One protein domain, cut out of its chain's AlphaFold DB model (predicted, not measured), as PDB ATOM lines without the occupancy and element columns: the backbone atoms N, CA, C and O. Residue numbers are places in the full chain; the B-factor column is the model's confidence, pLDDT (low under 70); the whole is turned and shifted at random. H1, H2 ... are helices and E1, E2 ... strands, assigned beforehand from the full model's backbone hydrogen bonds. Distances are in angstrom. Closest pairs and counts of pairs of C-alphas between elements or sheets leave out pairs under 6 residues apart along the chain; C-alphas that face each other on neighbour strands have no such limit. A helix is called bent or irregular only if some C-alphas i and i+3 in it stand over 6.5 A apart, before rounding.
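AT A GLANCE: This is residues 2 to 84 of the 339 residues of the protein "SH2 domain-containing protein" of Ascaris lumbricoides (UniProt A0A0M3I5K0). Two ribbons of paired strands spread apart like a loose, open V, with the short helix H1 at the end where they come together. The first ribbon runs out along E1, turns back in the hairpin of E2 and E3 and returns along E4; the second is the longer hairpin of E5 and E6. The 83 printed residues hold E1, E2, E3, E4, H1, E5 and E6 in that order, with under half of them in named elements, mostly strand, in three antiparallel two-stranded sheets. The whole is loose, with a radius of gyration of the C-alphas of 16.2 A, and only just flat, spanning 50 by 35 by 19 A.

HOW THE PARTS SIT: E1, residues 11 to 14, is antiparallel to E4, residues 36 to 39, at 153 degrees; N 12 and O 38 are 2.8 A apart, within hydrogen-bond range. E2, residues 20 to 23, and E3, residues 27 to 30, form a hairpin at 141 degrees, with N 21 and O 29 at 2.8 A. H1, residues 45 to 48, is apart from E1. It is too short for an O i to N i+4 pair, and its one O i to N i+3 pair is not within range. E5, residues 56 to 62, and E6, residues 68 to 74, form a hairpin at 167 degrees, with N 59 and O 71 at 2.8 A. E5 is apart from E1, E2, E3 and E4, and so is E6.

IN THESE COORDINATES: E1 begins at C-alpha 11, (140.415, 274.757, 247.556), and is 10.2 A long; E2 is 9.5 A, E3 10.5 A and E4 10.3 A. H1 is 6.0 A long, neither bent nor irregular, but only just. E5 is 19.8 A and E6 19.9 A, ending at C-alpha 74, (145.684, 286.380, 257.278).

THE WHOLE: The C-alphas farthest apart, of Asp 46 and His 65, are 51.1 A apart. The printed part has no cut and no long link. Its mean pLDDT is 78.9, with residues 2 to 9, 24, 26, 44 to 50 and 83 to 84 under 70.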
ATOM      1  N   ARG A   2     132.141 276.059 269.566       32.75
ATOM      2  CA  ARG A   2     132.278 275.443 268.240       32.75
ATOM      3  C   ARG A   2     133.613 275.889 267.659       32.75
ATOM      4  O   ARG A   2     133.846 277.086 267.509       32.75
ATOM      5  N   ASP A   3     134.467 274.917 267.394       34.03
ATOM      6  CA  ASP A   3     135.733 275.066 266.696       34.03
ATOM      7  C   ASP A   3     135.398 275.552 265.272       34.03
ATOM      8  O   ASP A   3     135.036 274.761 264.403       34.03
ATOM      9  N   MET A   4     135.381 276.873 265.045       36.06
ATOM     10  CA  MET A   4     135.219 277.445 263.703       36.06
ATOM     11  C   MET A   4     136.510 277.197 262.924       36.06
ATOM     12  O   MET A   4     137.333 278.094 262.715       36.06
ATOM     13  N   ARG A   5     136.705 275.947 262.501       42.34
ATOM     14  CA  ARG A   5     137.631 275.622 261.427       42.34
ATOM     15  C   ARG A   5     137.061 276.253 260.168       42.34
ATOM     16  O   ARG A   5     136.187 275.698 259.518       42.34
ATOM     17  N   PHE A   6     137.555 277.440 259.840       49.78
ATOM     18  CA  PHE A   6     137.445 278.007 258.499       49.78
ATOM     19  C   PHE A   6     138.340 277.188 257.554       49.78
ATOM     20  O   PHE A   6     139.326 277.695 257.020       49.78
ATOM     21  N   GLU A   7     138.073 275.889 257.422       56.16
ATOM     22  CA  GLU A   7     138.648 275.102 256.342       56.16
ATOM     23  C   GLU A   7     137.914 275.507 255.072       56.16
ATOM     24  O   GLU A   7     136.700 275.377 254.961       56.16
ATOM     25  N   ASN A   8     138.655 276.061 254.116       64.25
ATOM     26  CA  ASN A   8     138.107 276.337 252.799       64.25
ATOM     27  C   ASN A   8     137.694 274.999 252.162       64.25
ATOM     28  O   ASN A   8     138.546 274.143 251.904       64.25
ATOM     29  N   GLU A   9     136.396 274.803 251.943       69.38
ATOM     30  CA  GLU A   9     135.840 273.586 251.339       69.38
ATOM     31  C   GLU A   9     136.114 273.501 249.831       69.38
ATOM     32  O   GLU A   9     136.059 272.421 249.249       69.38
ATOM     33  N   GLU A  10     136.461 274.617 249.186       83.56
ATOM     34  CA  GLU A  10     136.576 274.705 247.729       83.56
ATOM     35  C   GLU A  10     137.991 274.421 247.220       83.56
ATOM     36  O   GLU A  10     138.156 273.834 246.146       83.56
ATOM     37  N   PHE A  11     139.016 274.809 247.986       87.81
ATOM     38  CA  PHE A  11     140.415 274.757 247.556       87.81
ATOM     39  C   PHE A  11     141.356 274.184 248.616       87.81
ATOM     40  O   PHE A  11     141.177 274.378 249.818       87.81
ATOM     41  N   ALA A  12     142.392 273.496 248.145       88.38
ATOM     42  CA  ALA A  12     143.544 273.046 248.913       88.38
ATOM     43  C   ALA A  12     144.807 273.768 248.425       88.38
ATOM     44  O   ALA A  12     144.910 274.105 247.243       88.38
ATOM     45  N   ILE A  13     145.751 273.999 249.339       89.38
ATOM     46  CA  ILE A  13     147.065 274.577 249.039       89.38
ATOM     47  C   ILE A  13     148.165 273.567 249.357       89.38
ATOM     48  O   ILE A  13     148.088 272.859 250.361       89.38
ATOM     49  N   GLU A  14     149.197 273.534 248.526       89.56
ATOM     50  CA  GLU A  14     150.376 272.689 248.713       89.56
ATOM     51  C   GLU A  14     151.645 273.530 248.526       89.56
ATOM     52  O   GLU A  14     151.680 274.301 247.573       89.56
ATOM     53  N   PRO A  15     152.673 273.417 249.386       89.56
ATOM     54  CA  PRO A  15     152.680 272.626 250.615       89.56
ATOM     55  C   PRO A  15     151.795 273.257 251.717       89.56
ATOM     56  O   PRO A  15     151.719 274.484 251.822       89.56
ATOM     57  N   PRO A  16     151.134 272.447 252.568       87.88
ATOM     58  CA  PRO A  16     150.257 272.950 253.634       87.88
ATOM     59  C   PRO A  16     151.029 273.495 254.846       87.88
ATOM     60  O   PRO A  16     150.464 274.204 255.679       87.88
ATOM     61  N   THR A  17     152.315 273.165 254.968       89.38
ATOM     62  CA  THR A  17     153.182 273.572 256.075       89.38
ATOM     63  C   THR A  17     154.557 273.987 255.557       89.38
ATOM     64  O   THR A  17     155.002 273.553 254.497       89.38
ATOM     65  N   ALA A  18     155.235 274.838 256.323       90.25
ATOM     66  CA  ALA A  18     156.619 275.225 256.089       90.25
ATOM     67  C   ALA A  18     157.366 275.278 257.422       90.25
ATOM     68  O   ALA A  18     156.781 275.582 258.466       90.25
ATOM     69  N   THR A  19     158.667 275.007 257.385       88.19
ATOM     70  CA  THR A  19     159.513 275.009 258.580       88.19
ATOM     71  C   THR A  19     160.194 276.359 258.752       88.19
ATOM     72  O   THR A  19     160.674 276.972 257.797       88.19
ATOM     73  N   PHE A  20     160.252 276.824 259.996       86.62
ATOM     74  CA  PHE A  20     160.996 278.021 260.353       86.62
ATOM     75  C   PHE A  20     162.506 277.807 260.200       86.62
ATOM     76  O   PHE A  20     163.075 276.860 260.733       86.62
ATOM     77  N   GLN A  21     163.155 278.743 259.520       86.06
ATOM     78  CA  GLN A  21     164.596 278.838 259.360       86.06
ATOM     79  C   GLN A  21     165.093 280.087 260.094       86.06
ATOM     80  O   GLN A  21     164.544 281.184 259.937       86.06
ATOM     81  N   LYS A  22     166.134 279.922 260.913       80.56
ATOM     82  CA  LYS A  22     166.819 281.035 261.576       80.56
ATOM     83  C   LYS A  22     167.788 281.659 260.577       80.56
ATOM     84  O   LYS A  22     168.646 280.961 260.048       80.56
ATOM     85  N   LYS A  23     167.655 282.959 260.322       75.44
ATOM     86  CA  LYS A  23     168.585 283.701 259.465       75.44
ATOM     87  C   LYS A  23     169.383 284.666 260.334       75.44
ATOM     88  O   LYS A  23     168.786 285.476 261.046       75.44
ATOM     89  N   GLU A  24     170.711 284.568 260.296       68.56
ATOM     90  CA  GLU A  24     171.586 285.459 261.067       68.56
ATOM     91  C   GLU A  24     171.225 286.931 260.807       68.56
ATOM     92  O   GLU A  24     171.032 287.355 259.665       68.56
ATOM     93  N   GLY A  25     171.019 287.685 261.890       71.56
ATOM     94  CA  GLY A  25     170.657 289.105 261.857       71.56
ATOM     95  C   GLY A  25     169.236 289.457 261.387       71.56
ATOM     96  O   GLY A  25     168.895 290.634 261.400       71.56
ATOM     97  N   ARG A  26     168.386 288.499 260.975       69.12
ATOM     98  CA  ARG A  26     167.035 288.788 260.426       69.12
ATOM     99  C   ARG A  26     165.880 288.034 261.094       69.12
ATOM    100  O   ARG A  26     164.767 288.033 260.576       69.12
ATOM    101  N   GLY A  27     166.131 287.399 262.237       82.31
ATOM    102  CA  GLY A  27     165.113 286.662 262.989       82.31
ATOM    103  C   GLY A  27     164.774 285.294 262.385       82.31
ATOM    104  O   GLY A  27     165.629 284.615 261.812       82.31
ATOM    105  N   ILE A  28     163.524 284.863 262.568       84.38
ATOM    106  CA  ILE A  28     163.023 283.549 262.148       84.38
ATOM    107  C   ILE A  28     162.046 283.737 260.979       84.38
ATOM    108  O   ILE A  28     161.152 284.576 261.049       84.38
ATOM    109  N   LYS A  29     162.195 282.952 259.906       86.69
ATOM    110  CA  LYS A  29     161.336 283.003 258.711       86.69
ATOM    111  C   LYS A  29     160.917 281.599 258.290       86.69
ATOM    112  O   LYS A  29     161.764 280.723 258.205       86.69
ATOM    113  N   ALA A  30     159.650 281.401 257.945       88.00
ATOM    114  CA  ALA A  30     159.206 280.242 257.170       88.00
ATOM    115  C   ALA A  30     158.908 280.696 255.733       88.00
ATOM    116  O   ALA A  30     158.352 281.777 255.530       88.00
ATOM    117  N   LYS A  31     159.321 279.908 254.737       87.81
ATOM    118  CA  LYS A  31     159.073 280.181 253.315       87.81
ATOM    119  C   LYS A  31     158.265 279.025 252.737       87.81
ATOM    120  O   LYS A  31     158.618 277.874 252.962       87.81
ATOM    121  N   PHE A  32     157.195 279.352 252.026       89.19
ATOM    122  CA  PHE A  32     156.418 278.397 251.250       89.19
ATOM    123  C   PHE A  32     156.853 278.557 249.794       89.19
ATOM    124  O   PHE A  32     156.548 279.576 249.176       89.19
ATOM    125  N   ASP A  33     157.633 277.601 249.301       83.81
ATOM    126  CA  ASP A  33     158.101 277.561 247.915       83.81
ATOM    127  C   ASP A  33     157.221 276.641 247.073       83.81
ATOM    128  O   ASP A  33     156.584 275.733 247.607       83.81
ATOM    129  N   ASP A  34     157.158 276.925 245.769       84.19
ATOM    130  CA  ASP A  34     156.386 276.161 244.782       84.19
ATOM    131  C   ASP A  34     154.920 275.937 245.180       84.19
ATOM    132  O   ASP A  34     154.354 274.862 244.971       84.19
ATOM    133  N   MET A  35     154.299 276.977 245.754       89.38
ATOM    134  CA  MET A  35     152.913 276.911 246.200       89.38
ATOM    135  C   MET A  35     151.955 276.625 245.038       89.38
ATOM    136  O   MET A  35     151.960 277.313 244.016       89.38
ATOM    137  N   ARG A  36     151.070 275.649 245.231       88.00
ATOM    138  CA  ARG A  36     150.029 275.236 244.285       88.00
ATOM    139  C   ARG A  36     148.663 275.324 244.942       88.00
ATOM    140  O   ARG A  36     148.527 275.102 246.141       88.00
ATOM    141  N   VAL A  37     147.650 275.626 244.135       88.25
ATOM    142  CA  VAL A  37     146.245 275.605 244.543       88.25
ATOM    143  C   VAL A  37     145.491 274.573 243.712       88.25
ATOM    144  O   VAL A  37     145.575 274.571 242.483       88.25
ATOM    145  N   ALA A  38     144.758 273.691 244.381       87.00
ATOM    146  CA  ALA A  38     143.957 272.647 243.757       87.00
ATOM    147  C   ALA A  38     142.499 272.761 244.208       87.00
ATOM    148  O   ALA A  38     142.215 273.045 245.370       87.00
ATOM    149  N   LYS A  39     141.557 272.535 243.289       87.12
ATOM    150  CA  LYS A  39     140.132 272.449 243.633       87.12
ATOM    151  C   LYS A  39     139.867 271.150 244.399       87.12
ATOM    152  O   LYS A  39     140.339 270.094 243.984       87.12
ATOM    153  N   LYS A  40     139.081 271.213 245.473       84.50
ATOM    154  CA  LYS A  40     138.633 270.028 246.227       84.50
ATOM    155  C   LYS A  40     137.430 269.330 245.582       84.50
ATOM    156  O   LYS A  40     137.181 268.162 245.847       84.50
ATOM    157  N   GLY A  41     136.704 270.030 244.709       81.38
ATOM    158  CA  GLY A  41     135.515 269.511 244.037       81.38
ATOM    159  C   GLY A  41     135.184 270.252 242.744       81.38
ATOM    160  O   GLY A  41     135.991 271.011 242.198       81.38
ATOM    161  N   GLN A  42     133.982 270.014 242.224       77.12
ATOM    162  CA  GLN A  42     133.492 270.701 241.034       77.12
ATOM    163  C   GLN A  42     132.995 272.102 241.411       77.12
ATOM    164  O   GLN A  42     132.071 272.255 242.202       77.12
ATOM    165  N   LEU A  43     133.615 273.132 240.838       72.62
ATOM    166  CA  LEU A  43     133.282 274.530 241.105       72.62
ATOM    167  C   LEU A  43     132.573 275.147 239.898       72.62
ATOM    168  O   LEU A  43     132.936 274.877 238.749       72.62
ATOM    169  N   ARG A  44     131.577 276.007 240.146       67.75
ATOM    170  CA  ARG A  44     130.958 276.817 239.085       67.75
ATOM    171  C   ARG A  44     131.958 277.869 238.609       67.75
ATOM    172  O   ARG A  44     132.443 278.663 239.408       67.75
ATOM    173  N   ARG A  45     132.244 277.884 237.305       59.38
ATOM    174  CA  ARG A  45     133.333 278.671 236.699       59.38
ATOM    175  C   ARG A  45     133.212 280.179 236.975       59.38
ATOM    176  O   ARG A  45     134.206 280.809 237.318       59.38
ATOM    177  N   ASP A  46     131.999 280.724 236.923       57.78
ATOM    178  CA  ASP A  46     131.745 282.158 237.145       57.78
ATOM    179  C   ASP A  46     131.722 282.552 238.634       57.78
ATOM    180  O   ASP A  46     131.784 283.731 238.970       57.78
ATOM    181  N   SER A  47     131.688 281.570 239.544       60.84
ATOM    182  CA  SER A  47     131.664 281.810 240.991       60.84
ATOM    183  C   SER A  47     133.053 282.001 241.603       60.84
ATOM    184  O   SER A  47     133.135 282.496 242.723       60.84
ATOM    185  N   VAL A  48     134.129 281.563 240.944       63.31
ATOM    186  CA  VAL A  48     135.463 281.528 241.576       63.31
ATOM    187  C   VAL A  48     136.152 282.893 241.511       63.31
ATOM    188  O   VAL A  48     136.755 283.331 242.486       63.31
ATOM    189  N   ALA A  49     136.010 283.594 240.385       65.25
ATOM    190  CA  ALA A  49     136.618 284.906 240.162       65.25
ATOM    191  C   ALA A  49     135.985 286.033 241.000       65.25
ATOM    192  O   ALA A  49     136.638 287.029 241.309       65.25
ATOM    193  N   THR A  50     134.707 285.887 241.355       69.44
ATOM    194  CA  THR A  50     133.955 286.860 242.160       69.44
ATOM    195  C   THR A  50     134.185 286.677 243.655       69.44
ATOM    196  O   THR A  50     134.018 287.620 244.424       69.44
ATOM    197  N   LYS A  51     134.613 285.484 244.080       78.12
ATOM    198  CA  LYS A  51     134.964 285.205 245.472       78.12
ATOM    199  C   LYS A  51     136.340 285.770 245.817       78.12
ATOM    200  O   LYS A  51     137.230 285.915 244.974       78.12
ATOM    201  N   ARG A  52     136.506 286.097 247.095       78.44
ATOM    202  CA  ARG A  52     137.776 286.516 247.684       78.44
ATOM    203  C   ARG A  52     138.202 285.483 248.709       78.44
ATOM    204  O   ARG A  52     137.430 285.111 249.590       78.44
ATOM    205  N   TYR A  53     139.437 285.031 248.576       83.81
ATOM    206  CA  TYR A  53     140.081 284.082 249.467       83.81
ATOM    207  C   TYR A  53     141.221 284.783 250.192       83.81
ATOM    208  O   TYR A  53     141.785 285.756 249.699       83.81
ATOM    209  N   CYS A  54     141.575 284.281 251.366       85.88
ATOM    210  CA  CYS A  54     142.770 284.706 252.076       85.88
ATOM    211  C   CYS A  54     143.568 283.469 252.486       85.88
ATOM    212  O   CYS A  54     142.990 282.431 252.813       85.88
ATOM    213  N   LEU A  55     144.895 283.582 252.502       88.94
ATOM    214  CA  LEU A  55     145.755 282.572 253.100       88.94
ATOM    215  C   LEU A  55     145.757 282.804 254.607       88.94
ATOM    216  O   LEU A  55     146.096 283.891 255.078       88.94
ATOM    217  N   SER A  56     145.360 281.784 255.361       89.81
ATOM    218  CA  SER A  56     145.431 281.786 256.820       89.81
ATOM    219  C   SER A  56     146.688 281.046 257.257       89.81
ATOM    220  O   SER A  56     146.753 279.822 257.178       89.81
ATOM    221  N   TYR A  57     147.660 281.784 257.773       90.31
ATOM    222  CA  TYR A  57     148.868 281.244 258.377       90.31
ATOM    223  C   TYR A  57     148.630 281.026 259.868       90.31
ATOM    224  O   TYR A  57     148.353 281.975 260.603       90.31
ATOM    225  N   SER A  58     148.766 279.780 260.311       90.69
ATOM    226  CA  SER A  58     148.690 279.403 261.721       90.69
ATOM    227  C   SER A  58     150.079 279.013 262.211       90.69
ATOM    228  O   SER A  58     150.740 278.164 261.617       90.69
ATOM    229  N   ILE A  59     150.523 279.633 263.297       89.06
ATOM    230  CA  ILE A  59     151.843 279.445 263.891       89.06
ATOM    231  C   ILE A  59     151.649 278.896 265.299       89.06
ATOM    232  O   ILE A  59     150.929 279.487 266.096       89.06
ATOM    233  N   HIS A  60     152.320 277.789 265.604       86.75
ATOM    234  CA  HIS A  60     152.380 277.218 266.945       86.75
ATOM    235  C   HIS A  60     153.852 277.070 267.323       86.75
ATOM    236  O   HIS A  60     154.575 276.282 266.717       86.75
ATOM    237  N   LEU A  61     154.309 277.865 268.288       84.31
ATOM    238  CA  LEU A  61     155.689 277.862 268.766       84.31
ATOM    239  C   LEU A  61     155.701 277.576 270.261       84.31
ATOM    240  O   LEU A  61     154.994 278.226 271.023       84.31
ATOM    241  N   LYS A  62     156.535 276.637 270.694       87.62
ATOM    242  CA  LYS A  62     156.780 276.383 272.114       87.62
ATOM    243  C   LYS A  62     158.137 276.971 272.484       87.62
ATOM    244  O   LYS A  62     159.160 276.522 271.975       87.62
ATOM    245  N   ALA A  63     158.137 277.995 273.328       83.69
ATOM    246  CA  ALA A  63     159.354 278.605 273.837       83.69
ATOM    247  C   ALA A  63     160.010 277.708 274.898       83.69
ATOM    248  O   ALA A  63     159.343 276.920 275.572       83.69
ATOM    249  N   SER A  64     161.324 277.853 275.074       87.06
ATOM    250  CA  SER A  64     162.117 277.063 276.029       87.06
ATOM    251  C   SER A  64     161.666 277.241 277.481       87.06
ATOM    252  O   SER A  64     161.702 276.293 278.254       87.06
ATOM    253  N   HIS A  65     161.168 278.426 277.833       91.00
ATOM    254  CA  HIS A  65     160.610 278.745 279.152       91.00
ATOM    255  C   HIS A  65     159.144 278.291 279.322       91.00
ATOM    256  O   HIS A  65     158.421 278.815 280.163       91.00
ATOM    257  N   GLY A  66     158.670 277.353 278.495       89.56
ATOM    258  CA  GLY A  66     157.368 276.696 278.655       89.56
ATOM    259  C   GLY A  66     156.155 277.464 278.121       89.56
ATOM    260  O   GLY A  66     155.052 276.922 278.136       89.56
ATOM    261  N   ILE A  67     156.330 278.683 277.604       91.94
ATOM    262  CA  ILE A  67     155.235 279.459 277.002       91.94
ATOM    263  C   ILE A  67     154.967 278.962 275.582       91.94
ATOM    264  O   ILE A  67     155.879 278.868 274.760       91.94
ATOM    265  N   THR A  68     153.699 278.702 275.275       89.81
ATOM    266  CA  THR A  68     153.249 278.391 273.916       89.81
ATOM    267  C   THR A  68     152.688 279.649 273.265       89.81
ATOM    268  O   THR A  68     151.722 280.231 273.751       89.81
ATOM    269  N   LEU A  69     153.287 280.063 272.153       84.44
ATOM    270  CA  LEU A  69     152.801 281.133 271.296       84.44
ATOM    271  C   LEU A  69     151.939 280.526 270.191       84.44
ATOM    272  O   LEU A  69     152.413 279.717 269.391       84.44
ATOM    273  N   ILE A  70     150.680 280.950 270.138       88.38
ATOM    274  CA  ILE A  70     149.744 280.601 269.073       88.38
ATOM    275  C   ILE A  70     149.438 281.884 268.311       88.38
ATOM    276  O   ILE A  70     148.861 282.823 268.855       88.38
ATOM    277  N   GLY A  71     149.877 281.941 267.059       86.81
ATOM    278  CA  GLY A  71     149.690 283.084 266.179       86.81
ATOM    279  C   GLY A  71     148.808 282.720 264.997       86.81
ATOM    280  O   GLY A  71     148.930 281.635 264.432       86.81
ATOM    281  N   LYS A  72     147.954 283.652 264.579       90.12
ATOM    282  CA  LYS A  72     147.223 283.558 263.318       90.12
ATOM    283  C   LYS A  72     147.435 284.841 262.529       90.12
ATOM    284  O   LYS A  72     147.289 285.935 263.068       90.12
ATOM    285  N   LYS A  73     147.784 284.712 261.253       88.38
ATOM    286  CA  LYS A  73     147.922 285.834 260.321       88.38
ATOM    287  C   LYS A  73     147.145 285.514 259.056       88.38
ATOM    288  O   LYS A  73     147.186 284.389 258.575       88.38
ATOM    289  N   VAL A  74     146.449 286.503 258.520       85.38
ATOM    290  CA  VAL A  74     145.684 286.380 257.278       85.38
ATOM    291  C   VAL A  74     146.356 287.253 256.218       85.38
ATOM    292  O   VAL A  74     146.816 288.353 256.539       85.38
ATOM    293  N   SER A  75     146.498 286.739 254.992       85.88
ATOM    294  CA  SER A  75     147.003 287.513 253.852       85.88
ATOM    295  C   SER A  75     146.021 288.611 253.445       85.88
ATOM    296  O   SER A  75     144.878 288.639 253.896       85.88
ATOM    297  N   LEU A  76     146.441 289.472 252.519       80.00
ATOM    298  CA  LEU A  76     145.477 290.273 251.771       80.00
ATOM    299  C   LEU A  76     144.526 289.355 250.977       80.00
ATOM    300  O   LEU A  76     144.937 288.248 250.593       80.00
ATOM    301  N   PRO A  77     143.281 289.796 250.729       79.56
ATOM    302  CA  PRO A  77     142.351 289.071 249.879       79.56
ATOM    303  C   PRO A  77     142.910 288.877 248.464       79.56
ATOM    304  O   PRO A  77     143.488 289.790 247.874       79.56
ATOM    305  N   PHE A  78     142.713 287.693 247.893       79.00
ATOM    306  CA  PHE A  78     143.037 287.383 246.504       79.00
ATOM    307  C   PHE A  78     141.911 286.577 245.850       79.00
ATOM    308  O   PHE A  78     141.138 285.893 246.518       79.00
ATOM    309  N   ALA A  79     141.815 286.655 244.528       79.69
ATOM    310  CA  ALA A  79     140.915 285.822 243.740       79.69
ATOM    311  C   ALA A  79     141.687 284.661 243.106       79.69
ATOM    312  O   ALA A  79     142.862 284.806 242.760       79.69
ATOM    313  N   ILE A  80     141.011 283.527 242.929       80.25
ATOM    314  CA  ILE A  80     141.536 282.370 242.201       80.25
ATOM    315  C   ILE A  80     140.957 282.408 240.786       80.25
ATOM    316  O   ILE A  80     139.755 282.583 240.599       80.25
ATOM    317  N   LEU A  81     141.815 282.249 239.780       75.81
ATOM    318  CA  LEU A  81     141.416 282.251 238.374       75.81
ATOM    319  C   LEU A  81     141.499 280.837 237.801       75.81
ATOM    320  O   LEU A  81     142.465 280.114 238.038       75.81
ATOM    321  N   VAL A  82     140.477 280.445 237.036       72.44
ATOM    322  CA  VAL A  82     140.453 279.181 236.289       72.44
ATOM    323  C   VAL A  82     140.526 279.513 234.803       72.44
ATOM    324  O   VAL A  82     139.517 279.840 234.180       72.44
ATOM    325  N   GLY A  83     141.735 279.415 234.254       67.00
ATOM    326  CA  GLY A  83     142.052 279.833 232.890       67.00
ATOM    327  C   GLY A  83     142.294 281.345 232.768       67.00
ATOM    328  O   GLY A  83     141.875 282.114 233.636       67.00
ATOM    329  N   PRO A  84     142.986 281.782 231.705       64.75
ATOM    330  CA  PRO A  84     143.254 283.194 231.472       64.75
ATOM    331  C   PRO A  84     141.967 283.893 231.018       64.75
ATOM    332  O   PRO A  84     141.411 283.577 229.967       64.75
TER     333      PRO A  84